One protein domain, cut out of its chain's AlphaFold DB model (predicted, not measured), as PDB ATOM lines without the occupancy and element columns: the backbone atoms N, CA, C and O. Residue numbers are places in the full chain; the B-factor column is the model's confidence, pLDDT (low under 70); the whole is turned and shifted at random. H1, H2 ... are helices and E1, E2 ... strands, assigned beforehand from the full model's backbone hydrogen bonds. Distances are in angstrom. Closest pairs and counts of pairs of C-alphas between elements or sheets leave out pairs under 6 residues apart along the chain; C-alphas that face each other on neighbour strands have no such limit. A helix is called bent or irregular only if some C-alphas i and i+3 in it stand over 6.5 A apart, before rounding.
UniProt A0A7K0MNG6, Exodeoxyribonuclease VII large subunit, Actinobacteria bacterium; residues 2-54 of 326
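This is residues 2 to 54 of the 326 residues of the protein "Exodeoxyribonuclease VII large subunit" of Actinobacteria bacterium (UniProt A0A7K0MNG6). A long, thin rod is made of two parts set end to end: a two-stranded hairpin of E1 and E2, bent along its length, and a single helix H1 that continues from the hairpin's open end and points away from it. The turn of the hairpin, residues 17 to 22, sticks out at one end of the rod, and residues 39 to 54, of which 39 to 52 belong to H1, stick out at the other. The printed part has 53 residues, with two named strands and then one named helix in the order E1, E2, H1; the sheet, E1 - E2, is antiparallel and the class is mixed, helices and strands. The whole is extended, with a radius of gyration of the C-alphas of 18.4 A and spans of 62 by 19 by 18 A.

After residues 2 to 8, E1 covers residues 9 to 17, from C-alpha 9 at (585.264, 308.532, 416.060), and is 23.9 A long. E2, residues 22 to 31, is 25.5 A long. H1, residues 33 to 52, is 28.9 A long and ends with C-alpha 52 at (593.021, 316.536, 446.879).

E1 and E2 form an antiparallel hairpin, with 159 degrees between their directions. N 11 and O 29 are within hydrogen-bond range at 2.8 A, as are N 24 and O 15 at 2.8 A. E1 bends by 52 degrees at residue 12, and E2 by 66 degrees at residue 28. The closest C-alphas of E1 and H1, those of Arg 9 and Phe 34, are 6.1 A apart. In H1 every O i to N i+4 pair is within hydrogen-bond range.

The C-alphas of Pro 19 and Gly 54, the two farthest apart, are 62.4 A apart. The printed part has no cut, and the links E1 to E2 and E2 to H1 are tight. Mean pLDDT of the printed part is 79.8; residues 2 to 7 and 32 to 36 are under 70.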
ATOM      1  N   LEU A   2     583.970 320.690 410.923       57.50
ATOM      2  CA  LEU A   2     585.158 319.967 411.384       57.50
ATOM      3  C   LEU A   2     586.357 320.911 411.268       57.50
ATOM      4  O   LEU A   2     586.583 321.465 410.197       57.50
ATOM      5  N   ALA A   3     587.078 321.103 412.368       58.72
ATOM      6  CA  ALA A   3     588.284 321.922 412.426       58.72
ATOM      7  C   ALA A   3     589.523 321.034 412.576       58.72
ATOM      8  O   ALA A   3     589.427 319.884 413.022       58.72
ATOM      9  N   ASP A   4     590.677 321.574 412.198       47.69
ATOM     10  CA  ASP A   4     591.945 320.861 412.282       47.69
ATOM     11  C   ASP A   4     592.285 320.519 413.748       47.69
ATOM     12  O   ASP A   4     592.038 321.317 414.654       47.69
ATOM     13  N   GLY A   5     592.780 319.303 414.001       57.81
ATOM     14  CA  GLY A   5     593.082 318.794 415.352       57.81
ATOM     15  C   GLY A   5     591.936 318.078 416.096       57.81
ATOM     16  O   GLY A   5     592.166 317.482 417.151       57.81
ATOM     17  N   LEU A   6     590.711 318.053 415.556       63.34
ATOM     18  CA  LEU A   6     589.580 317.352 416.178       63.34
ATOM     19  C   LEU A   6     589.715 315.816 416.038       63.34
ATOM     20  O   LEU A   6     589.551 315.270 414.945       63.34
ATOM     21  N   LYS A   7     589.955 315.078 417.135       63.62
ATOM     22  CA  LYS A   7     589.879 313.600 417.107       63.62
ATOM     23  C   LYS A   7     588.424 313.146 417.074       63.62
ATOM     24  O   LYS A   7     587.674 313.339 418.026       63.62
ATOM     25  N   VAL A   8     588.024 312.498 415.995       71.81
ATOM     26  CA  VAL A   8     586.643 312.059 415.775       71.81
ATOM     27  C   VAL A   8     586.579 310.547 415.721       71.81
ATOM     28  O   VAL A   8     587.495 309.893 415.216       71.81
ATOM     29  N   ARG A   9     585.484 309.969 416.215       76.56
ATOM     30  CA  ARG A   9     585.264 308.532 416.060       76.56
ATOM     31  C   ARG A   9     584.573 308.284 414.726       76.56
ATOM     32  O   ARG A   9     583.456 308.747 414.510       76.56
ATOM     33  N   LEU A  10     585.243 307.566 413.831       81.88
ATOM     34  CA  LEU A  10     584.732 307.250 412.499       81.88
ATOM     35  C   LEU A  10     584.103 305.856 412.492       81.88
ATOM     36  O   LEU A  10     584.714 304.889 412.941       81.88
ATOM     37  N   TYR A  11     582.892 305.749 411.953       84.69
ATOM     38  CA  TYR A  11     582.250 304.477 411.644       84.69
ATOM     39  C   TYR A  11     582.342 304.235 410.141       84.69
ATOM     40  O   TYR A  11     581.959 305.093 409.345       84.69
ATOM     41  N   GLY A  12     582.854 303.081 409.729       87.00
ATOM     42  CA  GLY A  12     583.089 302.796 408.321       87.00
ATOM     43  C   GLY A  12     583.638 301.400 408.079       87.00
ATOM     44  O   GLY A  12     583.833 300.619 409.005       87.00
ATOM     45  N   SER A  13     583.883 301.099 406.811       87.00
ATOM     46  CA  SER A  13     584.460 299.831 406.367       87.00
ATOM     47  C   SER A  13     585.728 300.092 405.567       87.00
ATOM     48  O   SER A  13     585.763 300.997 404.732       87.00
ATOM     49  N   LEU A  14     586.760 299.286 405.796       87.38
ATOM     50  CA  LEU A  14     587.971 299.303 404.983       87.38
ATOM     51  C   LEU A  14     587.698 298.572 403.667       87.38
ATOM     52  O   LEU A  14     587.216 297.443 403.666       87.38
ATOM     53  N   ASN A  15     587.999 299.226 402.553       86.69
ATOM     54  CA  ASN A  15     587.980 298.637 401.225       86.69
ATOM     55  C   ASN A  15     589.421 298.437 400.757       86.69
ATOM     56  O   ASN A  15     590.191 299.397 400.686       86.69
ATOM     57  N   PHE A  16     589.785 297.199 400.445       87.00
ATOM     58  CA  PHE A  16     591.124 296.849 399.990       87.00
ATOM     59  C   PHE A  16     591.077 296.402 398.531       87.00
ATOM     60  O   PHE A  16     590.441 295.403 398.199       87.00
ATOM     61  N   TYR A  17     591.759 297.143 397.658       82.81
ATOM     62  CA  TYR A  17     591.849 296.820 396.239       82.81
ATOM     63  C   TYR A  17     593.164 296.093 395.941       82.81
ATOM     64  O   TYR A  17     594.217 296.713 395.769       82.81
ATOM     65  N   GLY A  18     593.077 294.761 395.889       77.69
ATOM     66  CA  GLY A  18     594.208 293.836 395.759       77.69
ATOM     67  C   GLY A  18     595.195 294.121 394.615       77.69
ATOM     68  O   GLY A  18     596.393 294.093 394.881       77.69
ATOM     69  N   PRO A  19     594.761 294.460 393.383       83.00
ATOM     70  CA  PRO A  19     595.679 294.650 392.252       83.00
ATOM     71  C   PRO A  19     596.717 295.774 392.418       83.00
ATOM     72  O   PRO A  19     597.767 295.719 391.787       83.00
ATOM     73  N   PHE A  20     596.450 296.776 393.265       79.25
ATOM     74  CA  PHE A  20     597.363 297.906 393.509       79.25
ATOM     75  C   PHE A  20     597.719 298.093 394.992       79.25
ATOM     76  O   PHE A  20     598.296 299.114 395.356       79.25
ATOM     77  N   GLY A  21     597.328 297.162 395.869       85.81
ATOM     78  CA  GLY A  21     597.563 297.271 397.314       85.81
ATOM     79  C   GLY A  21     596.921 298.501 397.972       85.81
ATOM     80  O   GLY A  21     597.375 298.946 399.025       85.81
ATOM     81  N   LYS A  22     595.878 299.085 397.368       85.12
ATOM     82  CA  LYS A  22     595.270 300.329 397.859       85.12
ATOM     83  C   LYS A  22     594.247 300.027 398.951       85.12
ATOM     84  O   LYS A  22     593.181 299.479 398.672       85.12
ATOM     85  N   LEU A  23     594.547 300.437 400.181       88.88
ATOM     86  CA  LEU A  23     593.612 300.429 401.305       88.88
ATOM     87  C   LEU A  23     592.887 301.782 401.367       88.88
ATOM     88  O   LEU A  23     593.527 302.826 401.457       88.88
ATOM     89  N   SER A  24     591.558 301.780 401.286       85.75
ATOM     90  CA  SER A  24     590.721 302.985 401.364       85.75
ATOM     91  C   SER A  24     589.685 302.829 402.477       85.75
ATOM     92  O   SER A  24     589.010 301.807 402.547       85.75
ATOM     93  N   LEU A  25     589.523 303.832 403.341       85.94
ATOM     94  CA  LEU A  25     588.475 303.839 404.365       85.94
ATOM     95  C   LEU A  25     587.187 304.445 403.789       85.94
ATOM     96  O   LEU A  25     587.168 305.615 403.418       85.94
ATOM     97  N   ILE A  26     586.103 303.668 403.741       86.00
ATOM     98  CA  ILE A  26     584.771 304.164 403.374       86.00
ATOM     99  C   ILE A  26     584.058 304.594 404.657       86.00
ATOM    100  O   ILE A  26     583.567 303.758 405.421       86.00
ATOM    101  N   MET A  27     584.020 305.903 404.896       83.25
ATOM    102  CA  MET A  27     583.353 306.511 406.046       83.25
ATOM    103  C   MET A  27     581.826 306.455 405.869       83.25
ATOM    104  O   MET A  27     581.299 306.930 404.869       83.25
ATOM    105  N   ARG A  28     581.115 305.871 406.838       82.88
ATOM    106  CA  ARG A  28     579.642 305.796 406.895       82.88
ATOM    107  C   ARG A  28     579.036 306.707 407.964       82.88
ATOM    108  O   ARG A  28     577.849 306.999 407.905       82.88
ATOM    109  N   GLY A  29     579.830 307.145 408.937       77.69
ATOM    110  CA  GLY A  29     579.400 308.071 409.977       77.69
ATOM    111  C   GLY A  29     580.578 308.635 410.763       77.69
ATOM    112  O   GLY A  29     581.656 308.042 410.802       77.69
ATOM    113  N   ILE A  30     580.352 309.782 411.394       80.25
ATOM    114  CA  ILE A  30     581.324 310.508 412.209       80.25
ATOM    115  C   ILE A  30     580.653 310.891 413.527       80.25
ATOM    116  O   ILE A  30     579.564 311.462 413.518       80.25
ATOM    117  N   ASP A  31     581.274 310.556 414.658       73.12
ATOM    118  CA  ASP A  31     580.827 311.003 415.979       73.12
ATOM    119  C   ASP A  31     581.813 312.042 416.540       73.12
ATOM    120  O   ASP A  31     582.868 311.673 417.075       73.12
ATOM    121  N   PRO A  32     581.500 313.344 416.411       62.69
ATOM    122  CA  PRO A  32     582.324 314.423 416.947       62.69
ATOM    123  C   PRO A  32     582.219 314.564 418.477       62.69
ATOM    124  O   PRO A  32     582.980 315.326 419.064       62.69
ATOM    125  N   ARG A  33     581.314 313.837 419.154       63.19
ATOM    126  CA  ARG A  33     581.164 313.908 420.623       63.19
ATOM    127  C   ARG A  33     582.254 313.155 421.384       63.19
ATOM    128  O   ARG A  33     582.405 313.369 422.580       63.19
ATOM    129  N   PHE A  34     583.010 312.294 420.704       65.38
ATOM    130  CA  PHE A  34     584.057 311.476 421.319       65.38
ATOM    131  C   PHE A  34     585.160 312.333 421.965       65.38
ATOM    132  O   PHE A  34     585.498 312.134 423.125       65.38
ATOM    133  N   THR A  35     585.634 313.364 421.265       64.31
ATOM    134  CA  THR A  35     586.649 314.303 421.770       64.31
ATOM    135  C   THR A  35     586.156 315.158 422.922       64.31
ATOM    136  O   THR A  35     586.907 315.445 423.847       64.31
ATOM    137  N   LEU A  36     584.890 315.574 422.866       64.56
ATOM    138  CA  LEU A  36     584.277 316.387 423.913       64.56
ATOM    139  C   LEU A  36     584.139 315.602 425.225       64.56
ATOM    140  O   LEU A  36     584.349 316.173 426.291       64.56
ATOM    141  N   GLY A  37     583.832 314.303 425.146       70.50
ATOM    142  CA  GLY A  37     583.796 313.418 426.314       70.50
ATOM    143  C   GLY A  37     585.170 313.229 426.957       70.50
ATOM    144  O   GLY A  37     585.286 313.344 428.173       70.50
ATOM    145  N   ASP A  38     586.214 313.012 426.151       73.81
ATOM    146  CA  ASP A  38     587.585 312.838 426.652       73.81
ATOM    147  C   ASP A  38     588.122 314.110 427.334       73.81
ATOM    148  O   ASP A  38     588.711 314.027 428.410       73.81
ATOM    149  N   ILE A  39     587.880 315.294 426.752       75.00
ATOM    150  CA  ILE A  39     588.304 316.585 427.327       75.00
ATOM    151  C   ILE A  39     587.584 316.854 428.656       75.00
ATOM    152  O   ILE A  39     588.211 317.280 429.625       75.00
ATOM    153  N   ALA A  40     586.279 316.573 428.731       78.31
ATOM    154  CA  ALA A  40     585.514 316.730 429.967       78.31
ATOM    155  C   ALA A  40     586.014 315.788 431.079       78.31
ATOM    156  O   ALA A  40     586.197 316.223 432.213       78.31
ATOM    157  N   LEU A  41     586.310 314.526 430.747       81.50
ATOM    158  CA  LEU A  41     586.867 313.558 431.699       81.50
ATOM    159  C   LEU A  41     588.243 313.987 432.229       81.50
ATOM    160  O   LEU A  41     588.488 313.905 433.432       81.50
ATOM    161  N   GLN A  42     589.129 314.467 431.350       83.19
ATOM    162  CA  GLN A  42     590.451 314.971 431.745       83.19
ATOM    163  C   GLN A  42     590.344 316.183 432.673       83.19
ATOM    164  O   GLN A  42     591.061 316.265 433.674       83.19
ATOM    165  N   ARG A  43     589.412 317.096 432.383       86.94
ATOM    166  CA  ARG A  43     589.117 318.248 433.239       86.94
ATOM    167  C   ARG A  43     588.639 317.819 434.628       86.94
ATOM    168  O   ARG A  43     589.177 318.297 435.626       86.94
ATOM    169  N   ASP A  44     587.670 316.909 434.709       88.44
ATOM    170  CA  ASP A  44     587.136 316.428 435.990       88.44
ATOM    171  C   ASP A  44     588.218 315.737 436.836       88.44
ATOM    172  O   ASP A  44     588.297 315.930 438.057       88.44
ATOM    173  N   GLU A  45     589.097 314.963 436.194       90.81
ATOM    174  CA  GLU A  45     590.231 314.328 436.863       90.81
ATOM    175  C   GLU A  45     591.228 315.358 437.413       90.81
ATOM    176  O   GLU A  45     591.670 315.233 438.563       90.81
ATOM    177  N   LEU A  46     591.535 316.404 436.640       92.12
ATOM    178  CA  LEU A  46     592.407 317.491 437.074       92.12
ATOM    179  C   LEU A  46     591.812 318.255 438.263       92.12
ATOM    180  O   LEU A  46     592.493 318.447 439.272       92.12
ATOM    181  N   ILE A  47     590.532 318.629 438.201       92.94
ATOM    182  CA  ILE A  47     589.838 319.305 439.308       92.94
ATOM    183  C   ILE A  47     589.902 318.449 440.577       92.94
ATOM    184  O   ILE A  47     590.214 318.951 441.662       92.94
ATOM    185  N   ARG A  48     589.658 317.138 440.460       94.25
ATOM    186  CA  ARG A  48     589.759 316.206 441.589       94.25
ATOM    187  C   ARG A  48     591.173 316.184 442.174       94.25
ATOM    188  O   ARG A  48     591.321 316.230 443.396       94.25
ATOM    189  N   LYS A  49     592.208 316.147 441.331       94.75
ATOM    190  CA  LYS A  49     593.618 316.182 441.753       94.75
ATOM    191  C   LYS A  49     593.961 317.485 442.487       94.75
ATOM    192  O   LYS A  49     594.556 317.449 443.566       94.75
ATOM    193  N   LEU A  50     593.524 318.627 441.958       94.31
ATOM    194  CA  LEU A  50     593.740 319.944 442.565       94.31
ATOM    195  C   LEU A  50     593.049 320.066 443.927       94.31
ATOM    196  O   LEU A  50     593.654 320.573 444.873       94.31
ATOM    197  N   LYS A  51     591.825 319.540 444.065       95.56
ATOM    198  CA  LYS A  51     591.102 319.499 445.346       95.56
ATOM    199  C   LYS A  51     591.817 318.631 446.379       95.56
ATOM    200  O   LYS A  51     592.005 319.070 447.507       95.56
ATOM    201  N   LEU A  52     592.279 317.440 445.987       94.69
ATOM    202  CA  LEU A  52     593.021 316.536 446.879       94.69
ATOM    203  C   LEU A  52     594.358 317.125 447.350       94.69
ATOM    204  O   LEU A  52     594.753 316.906 448.490       94.69
ATOM    205  N   SER A  53     595.041 317.891 446.497       93.75
ATOM    206  CA  SER A  53     596.300 318.569 446.848       93.75
ATOM    207  C   SER A  53     596.120 319.871 447.651       93.75
ATOM    208  O   SER A  53     597.107 320.494 448.047       93.75
ATOM    209  N   GLY A  54     594.876 320.324 447.854       93.44
ATOM    210  CA  GLY A  54     594.566 321.616 448.472       93.44
ATOM    211  C   GLY A  54     594.971 322.833 447.630       93.44
ATOM    212  O   GLY A  54     594.975 323.948 448.142       93.44
TER     213      GLY A  54